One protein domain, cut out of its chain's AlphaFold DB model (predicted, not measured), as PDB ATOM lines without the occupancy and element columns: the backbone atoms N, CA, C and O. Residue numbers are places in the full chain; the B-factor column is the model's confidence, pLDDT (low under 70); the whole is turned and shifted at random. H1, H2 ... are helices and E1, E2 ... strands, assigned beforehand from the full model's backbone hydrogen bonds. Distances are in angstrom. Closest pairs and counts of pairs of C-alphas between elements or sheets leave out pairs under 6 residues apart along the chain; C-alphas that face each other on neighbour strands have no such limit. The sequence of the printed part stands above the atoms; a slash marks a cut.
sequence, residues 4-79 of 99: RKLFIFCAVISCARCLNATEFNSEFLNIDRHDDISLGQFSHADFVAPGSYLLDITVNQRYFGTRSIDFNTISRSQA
ATOM      1  N   ARG A   4     -29.056 -26.525  54.814       69.31
ATOM      2  CA  ARG A   4     -29.088 -25.194  54.179       69.31
ATOM      3  C   ARG A   4     -30.452 -24.507  54.314       69.31
ATOM      4  O   ARG A   4     -30.515 -23.306  54.526       69.31
ATOM      5  N   LYS A   5     -31.543 -25.274  54.235       67.75
ATOM      6  CA  LYS A   5     -32.910 -24.750  54.388       67.75
ATOM      7  C   LYS A   5     -33.190 -24.364  55.843       67.75
ATOM      8  O   LYS A   5     -33.849 -23.361  56.078       67.75
ATOM      9  N   LEU A   6     -32.644 -25.114  56.805       70.12
ATOM     10  CA  LEU A   6     -32.797 -24.827  58.234       70.12
ATOM     11  C   LEU A   6     -32.084 -23.522  58.631       70.12
ATOM     12  O   LEU A   6     -32.672 -22.698  59.322       70.12
ATOM     13  N   PHE A   7     -30.867 -23.292  58.126       71.75
ATOM     14  CA  PHE A   7     -30.124 -22.050  58.378       71.75
ATOM     15  C   PHE A   7     -30.839 -20.804  57.841       71.75
ATOM     16  O   PHE A   7     -30.916 -19.797  58.542       71.75
ATOM     17  N   ILE A   8     -31.406 -20.881  56.632       74.31
ATOM     18  CA  ILE A   8     -32.155 -19.767  56.033       74.31
ATOM     19  C   ILE A   8     -33.402 -19.446  56.870       74.31
ATOM     20  O   ILE A   8     -33.654 -18.281  57.168       74.31
ATOM     21  N   PHE A   9     -34.140 -20.463  57.326       71.75
ATOM     22  CA  PHE A   9     -35.296 -20.264  58.206       71.75
ATOM     23  C   PHE A   9     -34.911 -19.611  59.545       71.75
ATOM     24  O   PHE A   9     -35.579 -18.672  59.976       71.75
ATOM     25  N   CYS A  10     -33.816 -20.041  60.180       69.94
ATOM     26  CA  CYS A  10     -33.338 -19.444  61.433       69.94
ATOM     27  C   CYS A  10     -32.912 -17.974  61.273       69.94
ATOM     28  O   CYS A  10     -33.181 -17.155  62.157       69.94
ATOM     29  N   ALA A  11     -32.280 -17.628  60.147       69.75
ATOM     30  CA  ALA A  11     -31.877 -16.257  59.847       69.75
ATOM     31  C   ALA A  11     -33.093 -15.333  59.636       69.75
ATOM     32  O   ALA A  11     -33.144 -14.242  60.205       69.75
ATOM     33  N   VAL A  12     -34.109 -15.796  58.897       69.31
ATOM     34  CA  VAL A  12     -35.346 -15.034  58.645       69.31
ATOM     35  C   VAL A  12     -36.151 -14.820  59.934       69.31
ATOM     36  O   VAL A  12     -36.587 -13.702  60.206       69.31
ATOM     37  N   ILE A  13     -36.295 -15.854  60.773       67.56
ATOM     38  CA  ILE A  13     -37.023 -15.758  62.053       67.56
ATOM     39  C   ILE A  13     -36.315 -14.812  63.035       67.56
ATOM     40  O   ILE A  13     -36.980 -14.096  63.783       67.56
ATOM     41  N   SER A  14     -34.979 -14.774  63.032       62.38
ATOM     42  CA  SER A  14     -34.218 -13.871  63.907       62.38
ATOM     43  C   SER A  14     -34.336 -12.406  63.476       62.38
ATOM     44  O   SER A  14     -34.471 -11.543  64.337       62.38
ATOM     45  N   CYS A  15     -34.374 -12.118  62.170       59.53
ATOM     46  CA  CYS A  15     -34.524 -10.745  61.666       59.53
ATOM     47  C   CYS A  15     -35.938 -10.177  61.881       59.53
ATOM     48  O   CYS A  15     -36.090  -8.984  62.134       59.53
ATOM     49  N   ALA A  16     -36.977 -11.020  61.847       59.81
ATOM     50  CA  ALA A  16     -38.360 -10.589  62.073       59.81
ATOM     51  C   ALA A  16     -38.621 -10.080  63.507       59.81
ATOM     52  O   ALA A  16     -39.551  -9.310  63.730       59.81
ATOM     53  N   ARG A  17     -37.790 -10.471  64.485       56.22
ATOM     54  CA  ARG A  17     -37.904 -10.009  65.880       56.22
ATOM     55  C   ARG A  17     -37.369  -8.594  66.114       56.22
ATOM     56  O   ARG A  17     -37.617  -8.037  67.178       56.22
ATOM     57  N   CYS A  18     -36.675  -8.013  65.138       55.84
ATOM     58  CA  CYS A  18     -36.052  -6.693  65.252       55.84
ATOM     59  C   CYS A  18     -36.924  -5.541  64.721       55.84
ATOM     60  O   CYS A  18     -36.478  -4.401  64.738       55.84
ATOM     61  N   LEU A  19     -38.139  -5.817  64.228       55.72
ATOM     62  CA  LEU A  19     -38.941  -4.862  63.441       55.72
ATOM     63  C   LEU A  19     -40.092  -4.177  64.197       55.72
ATOM     64  O   LEU A  19     -40.879  -3.464  63.581       55.72
ATOM     65  N   ASN A  20     -40.197  -4.335  65.517       58.53
ATOM     66  CA  ASN A  20     -41.230  -3.640  66.290       58.53
ATOM     67  C   ASN A  20     -40.754  -2.236  66.685       58.53
ATOM     68  O   ASN A  20     -40.288  -2.022  67.803       58.53
ATOM     69  N   ALA A  21     -40.865  -1.280  65.761       65.75
ATOM     70  CA  ALA A  21     -40.750   0.135  66.091       65.75
ATOM     71  C   ALA A  21     -42.004   0.553  66.876       65.75
ATOM     72  O   ALA A  21     -43.109   0.555  66.340       65.75
ATOM     73  N   THR A  22     -41.845   0.844  68.168       70.06
ATOM     74  CA  THR A  22     -42.923   1.416  68.986       70.06
ATOM     75  C   THR A  22     -42.904   2.928  68.804       70.06
ATOM     76  O   THR A  22     -41.913   3.569  69.138       70.06
ATOM     77  N   GLU A  23     -43.982   3.496  68.272       77.12
ATOM     78  CA  GLU A  23     -44.130   4.937  68.053       77.12
ATOM     79  C   GLU A  23     -45.222   5.499  68.971       77.12
ATOM     80  O   GLU A  23     -46.251   4.859  69.198       77.12
ATOM     81  N   PHE A  24     -44.983   6.691  69.521       78.25
ATOM     82  CA  PHE A  24     -45.889   7.359  70.452       78.25
ATOM     83  C   PHE A  24     -46.530   8.574  69.784       78.25
ATOM     84  O   PHE A  24     -45.831   9.400  69.203       78.25
ATOM     85  N   ASN A  25     -47.853   8.700  69.908       77.44
ATOM     86  CA  ASN A  25     -48.589   9.853  69.398       77.44
ATOM     87  C   ASN A  25     -48.303  11.093  70.265       77.44
ATOM     88  O   ASN A  25     -48.630  11.113  71.453       77.44
ATOM     89  N   SER A  26     -47.717  12.126  69.660       73.69
ATOM     90  CA  SER A  26     -47.419  13.400  70.316       73.69
ATOM     91  C   SER A  26     -48.647  14.276  70.558       73.69
ATOM     92  O   SER A  26     -48.634  15.042  71.514       73.69
ATOM     93  N   GLU A  27     -49.725  14.126  69.782       75.62
ATOM     94  CA  GLU A  27     -50.973  14.891  69.944       75.62
ATOM     95  C   GLU A  27     -51.717  14.552  71.245       75.62
ATOM     96  O   GLU A  27     -52.560  15.318  71.702       75.62
ATOM     97  N   PHE A  28     -51.420  13.399  71.855       76.12
ATOM     98  CA  PHE A  28     -52.019  13.001  73.131       76.12
ATOM     99  C   PHE A  28     -51.441  13.776  74.322       76.12
ATOM    100  O   PHE A  28     -52.102  13.938  75.349       76.12
ATOM    101  N   LEU A  29     -50.194  14.232  74.215       73.62
ATOM    102  CA  LEU A  29     -49.560  15.034  75.248       73.62
ATOM    103  C   LEU A  29     -49.869  16.500  74.960       73.62
ATOM    104  O   LEU A  29     -49.726  16.960  73.832       73.62
ATOM    105  N   ASN A  30     -50.269  17.255  75.985       70.75
ATOM    106  CA  ASN A  30     -50.290  18.701  75.840       70.75
ATOM    107  C   ASN A  30     -48.842  19.217  75.879       70.75
ATOM    108  O   ASN A  30     -48.298  19.471  76.954       70.75
ATOM    109  N   ILE A  31     -48.222  19.319  74.704       66.69
ATOM    110  CA  ILE A  31     -46.860  19.829  74.514       66.69
ATOM    111  C   ILE A  31     -46.888  21.306  74.080       66.69
ATOM    112  O   ILE A  31     -46.011  21.751  73.343       66.69
ATOM    113  N   ASP A  32     -47.894  22.078  74.512       56.22
ATOM    114  CA  ASP A  32     -48.016  23.510  74.214       56.22
ATOM    115  C   ASP A  32     -46.667  24.241  74.447       56.22
ATOM    116  O   ASP A  32     -46.278  24.520  75.583       56.22
ATOM    117  N   ARG A  33     -45.973  24.579  73.342       56.44
ATOM    118  CA  ARG A  33     -44.664  25.275  73.213       56.44
ATOM    119  C   ARG A  33     -43.361  24.474  73.360       56.44
ATOM    120  O   ARG A  33     -42.301  25.098  73.316       56.44
ATOM    121  N   HIS A  34     -43.379  23.151  73.497       59.38
ATOM    122  CA  HIS A  34     -42.146  22.357  73.629       59.38
ATOM    123  C   HIS A  34     -41.943  21.371  72.468       59.38
ATOM    124  O   HIS A  34     -41.858  20.160  72.657       59.38
ATOM    125  N   ASP A  35     -41.783  21.913  71.259       59.38
ATOM    126  CA  ASP A  35     -41.562  21.145  70.019       59.38
ATOM    127  C   ASP A  35     -40.263  20.301  70.029       59.38
ATOM    128  O   ASP A  35     -40.058  19.457  69.161       59.38
ATOM    129  N   ASP A  36     -39.386  20.502  71.021       61.47
ATOM    130  CA  ASP A  36     -38.115  19.780  71.200       61.47
ATOM    131  C   ASP A  36     -38.255  18.473  72.016       61.47
ATOM    132  O   ASP A  36     -37.284  17.750  72.250       61.47
ATOM    133  N   ILE A  37     -39.461  18.120  72.480       66.44
ATOM    134  CA  ILE A  37     -39.659  16.869  73.226       66.44
ATOM    135  C   ILE A  37     -39.764  15.698  72.247       66.44
ATOM    136  O   ILE A  37     -40.838  15.314  71.787       66.44
ATOM    137  N   SER A  38     -38.620  15.075  71.959       71.62
ATOM    138  CA  SER A  38     -38.581  13.832  71.189       71.62
ATOM    139  C   SER A  38     -39.156  12.672  72.006       71.62
ATOM    140  O   SER A  38     -38.549  12.214  72.973       71.62
ATOM    141  N   LEU A  39     -40.320  12.148  71.613       77.00
ATOM    142  CA  LEU A  39     -40.911  10.956  72.241       77.00
ATOM    143  C   LEU A  39     -40.239   9.651  71.796       77.00
ATOM    144  O   LEU A  39     -40.420   8.612  72.430       77.00
ATOM    145  N   GLY A  40     -39.413   9.704  70.744       75.19
ATOM    146  CA  GLY A  40     -38.688   8.545  70.220       75.19
ATOM    147  C   GLY A  40     -37.786   7.878  71.260       75.19
ATOM    148  O   GLY A  40     -37.574   6.670  71.213       75.19
ATOM    149  N   GLN A  41     -37.316   8.617  72.265       75.19
ATOM    150  CA  GLN A  41     -36.551   8.052  73.378       75.19
ATOM    151  C   GLN A  41     -37.329   6.978  74.166       75.19
ATOM    152  O   GLN A  41     -36.741   5.971  74.550       75.19
ATOM    153  N   PHE A  42     -38.655   7.105  74.301       78.44
ATOM    154  CA  PHE A  42     -39.503   6.133  75.007       78.44
ATOM    155  C   PHE A  42     -39.758   4.841  74.216       78.44
ATOM    156  O   PHE A  42     -40.273   3.875  74.774       78.44
ATOM    157  N   SER A  43     -39.389   4.798  72.929       77.69
ATOM    158  CA  SER A  43     -39.464   3.575  72.113       77.69
ATOM    159  C   SER A  43     -38.419   2.525  72.503       77.69
ATOM    160  O   SER A  43     -38.562   1.351  72.159       77.69
ATOM    161  N   HIS A  44     -37.381   2.930  73.242       73.75
ATOM    162  CA  HIS A  44     -36.329   2.041  73.708       73.75
ATOM    163  C   HIS A  44     -36.732   1.423  75.045       73.75
ATOM    164  O   HIS A  44     -37.039   2.131  76.007       73.75
ATOM    165  N   ALA A  45     -36.697   0.092  75.114       69.56
ATOM    166  CA  ALA A  45     -36.877  -0.612  76.376       69.56
ATOM    167  C   ALA A  45     -35.854  -0.114  77.411       69.56
ATOM    168  O   ALA A  45     -34.713   0.198  77.070       69.56
ATOM    169  N   ASP A  46     -36.294  -0.024  78.664       74.50
ATOM    170  CA  ASP A  46     -35.497   0.433  79.808       74.50
ATOM    171  C   ASP A  46     -34.990   1.886  79.731       74.50
ATOM    172  O   ASP A  46     -34.210   2.315  80.585       74.50
ATOM    173  N   PHE A  47     -35.466   2.685  78.768       80.00
ATOM    174  CA  PHE A  47     -35.209   4.121  78.770       80.00
ATOM    175  C   PHE A  47     -35.935   4.808  79.937       80.00
ATOM    176  O   PHE A  47     -37.141   4.644  80.139       80.00
ATOM    177  N   VAL A  48     -35.197   5.620  80.694       81.44
ATOM    178  CA  VAL A  48     -35.724   6.486  81.753       81.44
ATOM    179  C   VAL A  48     -35.300   7.911  81.433       81.44
ATOM    180  O   VAL A  48     -34.113   8.178  81.251       81.44
ATOM    181  N   ALA A  49     -36.273   8.819  81.359       83.25
ATOM    182  CA  ALA A  49     -35.987  10.227  81.132       83.25
ATOM    183  C   ALA A  49     -35.144  10.801  82.292       83.25
ATOM    184  O   ALA A  49     -35.331  10.401  83.442       83.25
ATOM    185  N   PRO A  50     -34.220  11.735  82.024       86.19
ATOM    186  CA  PRO A  50     -33.547  12.478  83.081       86.19
ATOM    187  C   PRO A  50     -34.556  13.230  83.952       86.19
ATOM    188  O   PRO A  50     -35.555  13.750  83.452       86.19
ATOM    189  N   GLY A  51     -34.288  13.310  85.249       86.19
ATOM    190  CA  GLY A  51     -35.168  13.980  86.198       86.19
ATOM    191  C   GLY A  51     -35.063  13.426  87.610       86.19
ATOM    192  O   GLY A  51     -34.319  12.479  87.877       86.19
ATOM    193  N   SER A  52     -35.832  14.030  88.513       89.69
ATOM    194  CA  SER A  52     -35.918  13.602  89.906       89.69
ATOM    195  C   SER A  52     -37.056  12.610  90.095       89.69
ATOM    196  O   SER A  52     -38.205  12.897  89.753       89.69
ATOM    197  N   TYR A  53     -36.747  11.452  90.669       90.50
ATOM    198  CA  TYR A  53     -37.718  10.400  90.941       90.50
ATOM    199  C   TYR A  53     -37.721  10.043  92.419       90.50
ATOM    200  O   TYR A  53     -36.675   9.799  93.014       90.50
ATOM    201  N   LEU A  54     -38.913   9.945  93.002       93.75
ATOM    202  CA  LEU A  54     -39.099   9.367  94.326       93.75
ATOM    203  C   LEU A  54     -39.126   7.836  94.192       93.75
ATOM    204  O   LEU A  54     -40.068   7.285  93.625       93.75
ATOM    205  N   LEU A  55     -38.081   7.158  94.665       92.94
ATOM    206  CA  LEU A  55     -37.886   5.717  94.487       92.94
ATOM    207  C   LEU A  55     -37.705   4.990  95.818       92.94
ATOM    208  O   LEU A  55     -37.030   5.477  96.725       92.94
ATOM    209  N   ASP A  56     -38.246   3.778  95.890       95.12
ATOM    210  CA  ASP A  56     -37.947   2.820  96.949       95.12
ATOM    211  C   ASP A  56     -36.590   2.160  96.710       95.12
ATOM    212  O   ASP A  56     -36.353   1.520  95.683       95.12
ATOM    213  N   ILE A  57     -35.691   2.278  97.684       94.00
ATOM    214  CA  ILE A  57     -34.353   1.700  97.596       94.00
ATOM    215  C   ILE A  57     -34.379   0.299  98.196       94.00
ATOM    216  O   ILE A  57     -34.596   0.122  99.396       94.00
ATOM    217  N   THR A  58     -34.098  -0.699  97.360       93.44
ATOM    218  CA  THR A  58     -33.922  -2.092  97.784       93.44
ATOM    219  C   THR A  58     -32.550  -2.593  97.350       93.44
ATOM    220  O   THR A  58     -32.218  -2.540  96.170       93.44
ATOM    221  N   VAL A  59     -31.758  -3.108  98.292       92.19
ATOM    222  CA  VAL A  59     -30.434  -3.696  98.028       92.19
ATOM    223  C   VAL A  59     -30.413  -5.101  98.604       92.19
ATOM    224  O   VAL A  59     -30.755  -5.291  99.768       92.19
ATOM    225  N   ASN A  60     -30.032  -6.093  97.797       94.94
ATOM    226  CA  ASN A  60     -30.035  -7.505  98.198       94.94
ATOM    227  C   ASN A  60     -31.365  -7.929  98.840       94.94
ATOM    228  O   ASN A  60     -31.384  -8.573  99.884       94.94
ATOM    229  N   GLN A  61     -32.481  -7.520  98.227       93.25
ATOM    230  CA  GLN A  61     -33.843  -7.806  98.700       93.25
ATOM    231  C   GLN A  61     -34.205  -7.177 100.063       93.25
ATOM    232  O   GLN A  61     -35.272  -7.455 100.601       93.25
ATOM    233  N   ARG A  62     -33.364  -6.296 100.619       95.62
ATOM    234  CA  ARG A  62     -33.653  -5.530 101.839       95.62
ATOM    235  C   ARG A  62     -34.031  -4.093 101.491       95.62
ATOM    236  O   ARG A  62     -33.329  -3.449 100.718       95.62
ATOM    237  N   TYR A  63     -35.113  -3.594 102.083       94.38
ATOM    238  CA  TYR A  63     -35.601  -2.224 101.902       94.38
ATOM    239  C   TYR A  63     -34.839  -1.216 102.780       94.38
ATOM    240  O   TYR A  63     -34.549  -1.496 103.945       94.38
ATOM    241  N   PHE A  64     -34.541  -0.039 102.221       93.38
ATOM    242  CA  PHE A  64     -33.753   1.034 102.847       93.38
ATOM    243  C   PHE A  64     -34.469   2.394 102.887       93.38
ATOM    244  O   PHE A  64     -33.865   3.398 103.280       93.38
ATOM    245  N   GLY A  65     -35.745   2.435 102.507       93.06
ATOM    246  CA  GLY A  65     -36.542   3.658 102.495       93.06
ATOM    247  C   GLY A  65     -36.785   4.214 101.096       93.06
ATOM    248  O   GLY A  65     -36.157   3.808 100.116       93.06
ATOM    249  N   THR A  66     -37.686   5.187 101.040       95.62
ATOM    250  CA  THR A  66     -38.011   5.960  99.842       95.62
ATOM    251  C   THR A  66     -37.173   7.238  99.806       95.62
ATOM    252  O   THR A  66     -37.081   7.941 100.814       95.62
ATOM    253  N   ARG A  67     -36.544   7.553  98.668       93.62
ATOM    254  CA  ARG A  67     -35.722   8.765  98.499       93.62
ATOM    255  C   ARG A  67     -35.909   9.380  97.119       93.62
ATOM    256  O   ARG A  67     -36.160   8.667  96.155       93.62
ATOM    257  N   SER A  68     -35.767  10.700  97.042       94.00
ATOM    258  CA  SER A  68     -35.609  11.399  95.765       94.00
ATOM    259  C   SER A  68     -34.205  11.110  95.218       94.00
ATOM    260  O   SER A  68     -33.219  11.206  95.951       94.00
ATOM    261  N   ILE A  69     -34.145  10.667  93.963       92.00
ATOM    262  CA  ILE A  69     -32.922  10.344  93.226       92.00
ATOM    263  C   ILE A  69     -32.977  11.070  91.884       92.00
ATOM    264  O   ILE A  69     -33.932  10.895  91.124       92.00
ATOM    265  N   ASP A  70     -31.930  11.835  91.589       91.69
ATOM    266  CA  ASP A  70     -31.787  12.559  90.331       91.69
ATOM    267  C   ASP A  70     -31.025  11.717  89.304       91.69
ATOM    268  O   ASP A  70     -29.879  11.313  89.522       91.69
ATOM    269  N   PHE A  71     -31.663  11.457  88.164       86.56
ATOM    270  CA  PHE A  71     -31.059  10.795  87.014       86.56
ATOM    271  C   PHE A  71     -30.629  11.856  86.003       86.56
ATOM    272  O   PHE A  71     -31.461  12.592  85.479       86.56
ATOM    273  N   ASN A  72     -29.331  11.914  85.708       85.50
ATOM    274  CA  ASN A  72     -28.755  12.834  84.728       85.50
ATOM    275  C   ASN A  72     -28.300  12.070  83.478       85.50
ATOM    276  O   ASN A  72     -27.910  10.903  83.562       85.50
ATOM    277  N   THR A  73     -28.302  12.723  82.313       74.25
ATOM    278  CA  THR A  73     -27.723  12.146  81.093       74.25
ATOM    279  C   THR A  73     -26.222  11.949  81.289       74.25
ATOM    280  O   THR A  73     -25.490  12.928  81.455       74.25
ATOM    281  N   ILE A  74     -25.739  10.706  81.249       63.22
ATOM    282  CA  ILE A  74     -24.297  10.442  81.236       63.22
ATOM    283  C   ILE A  74     -23.769  10.934  79.887       63.22
ATOM    284  O   ILE A  74     -24.012  10.318  78.847       63.22
ATOM    285  N   SER A  75     -23.054  12.057  79.880       50.19
ATOM    286  CA  SER A  75     -22.277  12.452  78.710       50.19
ATOM    287  C   SER A  75     -21.107  11.469  78.579       50.19
ATOM    288  O   SER A  75     -20.340  11.247  79.514       50.19
ATOM    289  N   ARG A  76     -20.996  10.823  77.409       49.16
ATOM    290  CA  ARG A  76     -20.019   9.758  77.080       49.16
ATOM    291  C   ARG A  76     -18.543  10.166  77.269       49.16
ATOM    292  O   ARG A  76     -17.654   9.335  77.136       49.16
ATOM    293  N   SER A  77     -18.267  11.415  77.620       44.88
ATOM    294  CA  SER A  77     -16.942  11.967  77.913       44.88
ATOM    295  C   SER A  77     -16.261  11.379  79.160       44.88
ATOM    296  O   SER A  77     -15.075  11.616  79.342       44.88
ATOM    297  N   GLN A  78     -16.954  10.595  79.996       45.28
ATOM    298  CA  GLN A  78     -16.351   9.899  81.150       45.28
ATOM    299  C   GLN A  78     -15.958   8.434  80.865       45.28
ATOM    300  O   GLN A  78     -15.615   7.705  81.789       45.28
ATOM    301  N   ALA A  79     -16.013   7.985  79.603       44.03
ATOM    302  CA  ALA A  79     -15.698   6.606  79.206       44.03
ATOM    303  C   ALA A  79     -14.272   6.403  78.641       44.03
ATOM    304  O   ALA A  79     -13.982   5.327  78.132       44.03
TER     305      ALA A  79
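AT A GLANCE: This is residues 4 to 79 of the 99 residues of the protein "Fimbrial biogenesis outer membrane usher protein" of Pseudomonas sp. SHC52 (UniProt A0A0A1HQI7). A lone helix, H1, sticks out at one end of an outstretched model and a curved two-stranded hairpin, E1 and E2, makes the other end, with short H2 between them. The 76 printed residues hold H1, H2, E1 and E2 in that order, the strands antiparallel. The class is mixed, with under half of the residues in named elements. The whole is extended, radius of gyration of the C-alphas 19.8 A, spanning 56 by 43 by 30 A.

HOW THE PARTS SIT: H1, residues 4 to 16, is apart from H2, residues 39 to 43. In H1 every O i to N i+4 pair is within hydrogen-bond range; in H2 0 of 1 is, but 2 of 2 O i to N i+3 pairs are. E1, residues 51 to 59, and E2, residues 62 to 71, form a hairpin at 158 degrees, with N 53 and O 69 2.9 A apart.

IN THESE COORDINATES: H1 is 19.0 A long from C-alpha 4 at (-29.088, -25.194, 54.179). H2 measures 7.5 A. E1 measures 21.8 A and bends by 67 degrees at residue 54; E2, 22.2 A, bends by 76 degrees at residue 66 and ends at C-alpha 71, (-31.059, 10.795, 87.014).

THE WHOLE: The C-alphas of Arg 4 and Gly 65, the two farthest apart, are 56.8 A apart. The printed part has no cut. The link H1 to H2 is long. pLDDT is under 70 in 28 residues, among them 10 to 21 and 74 to 79.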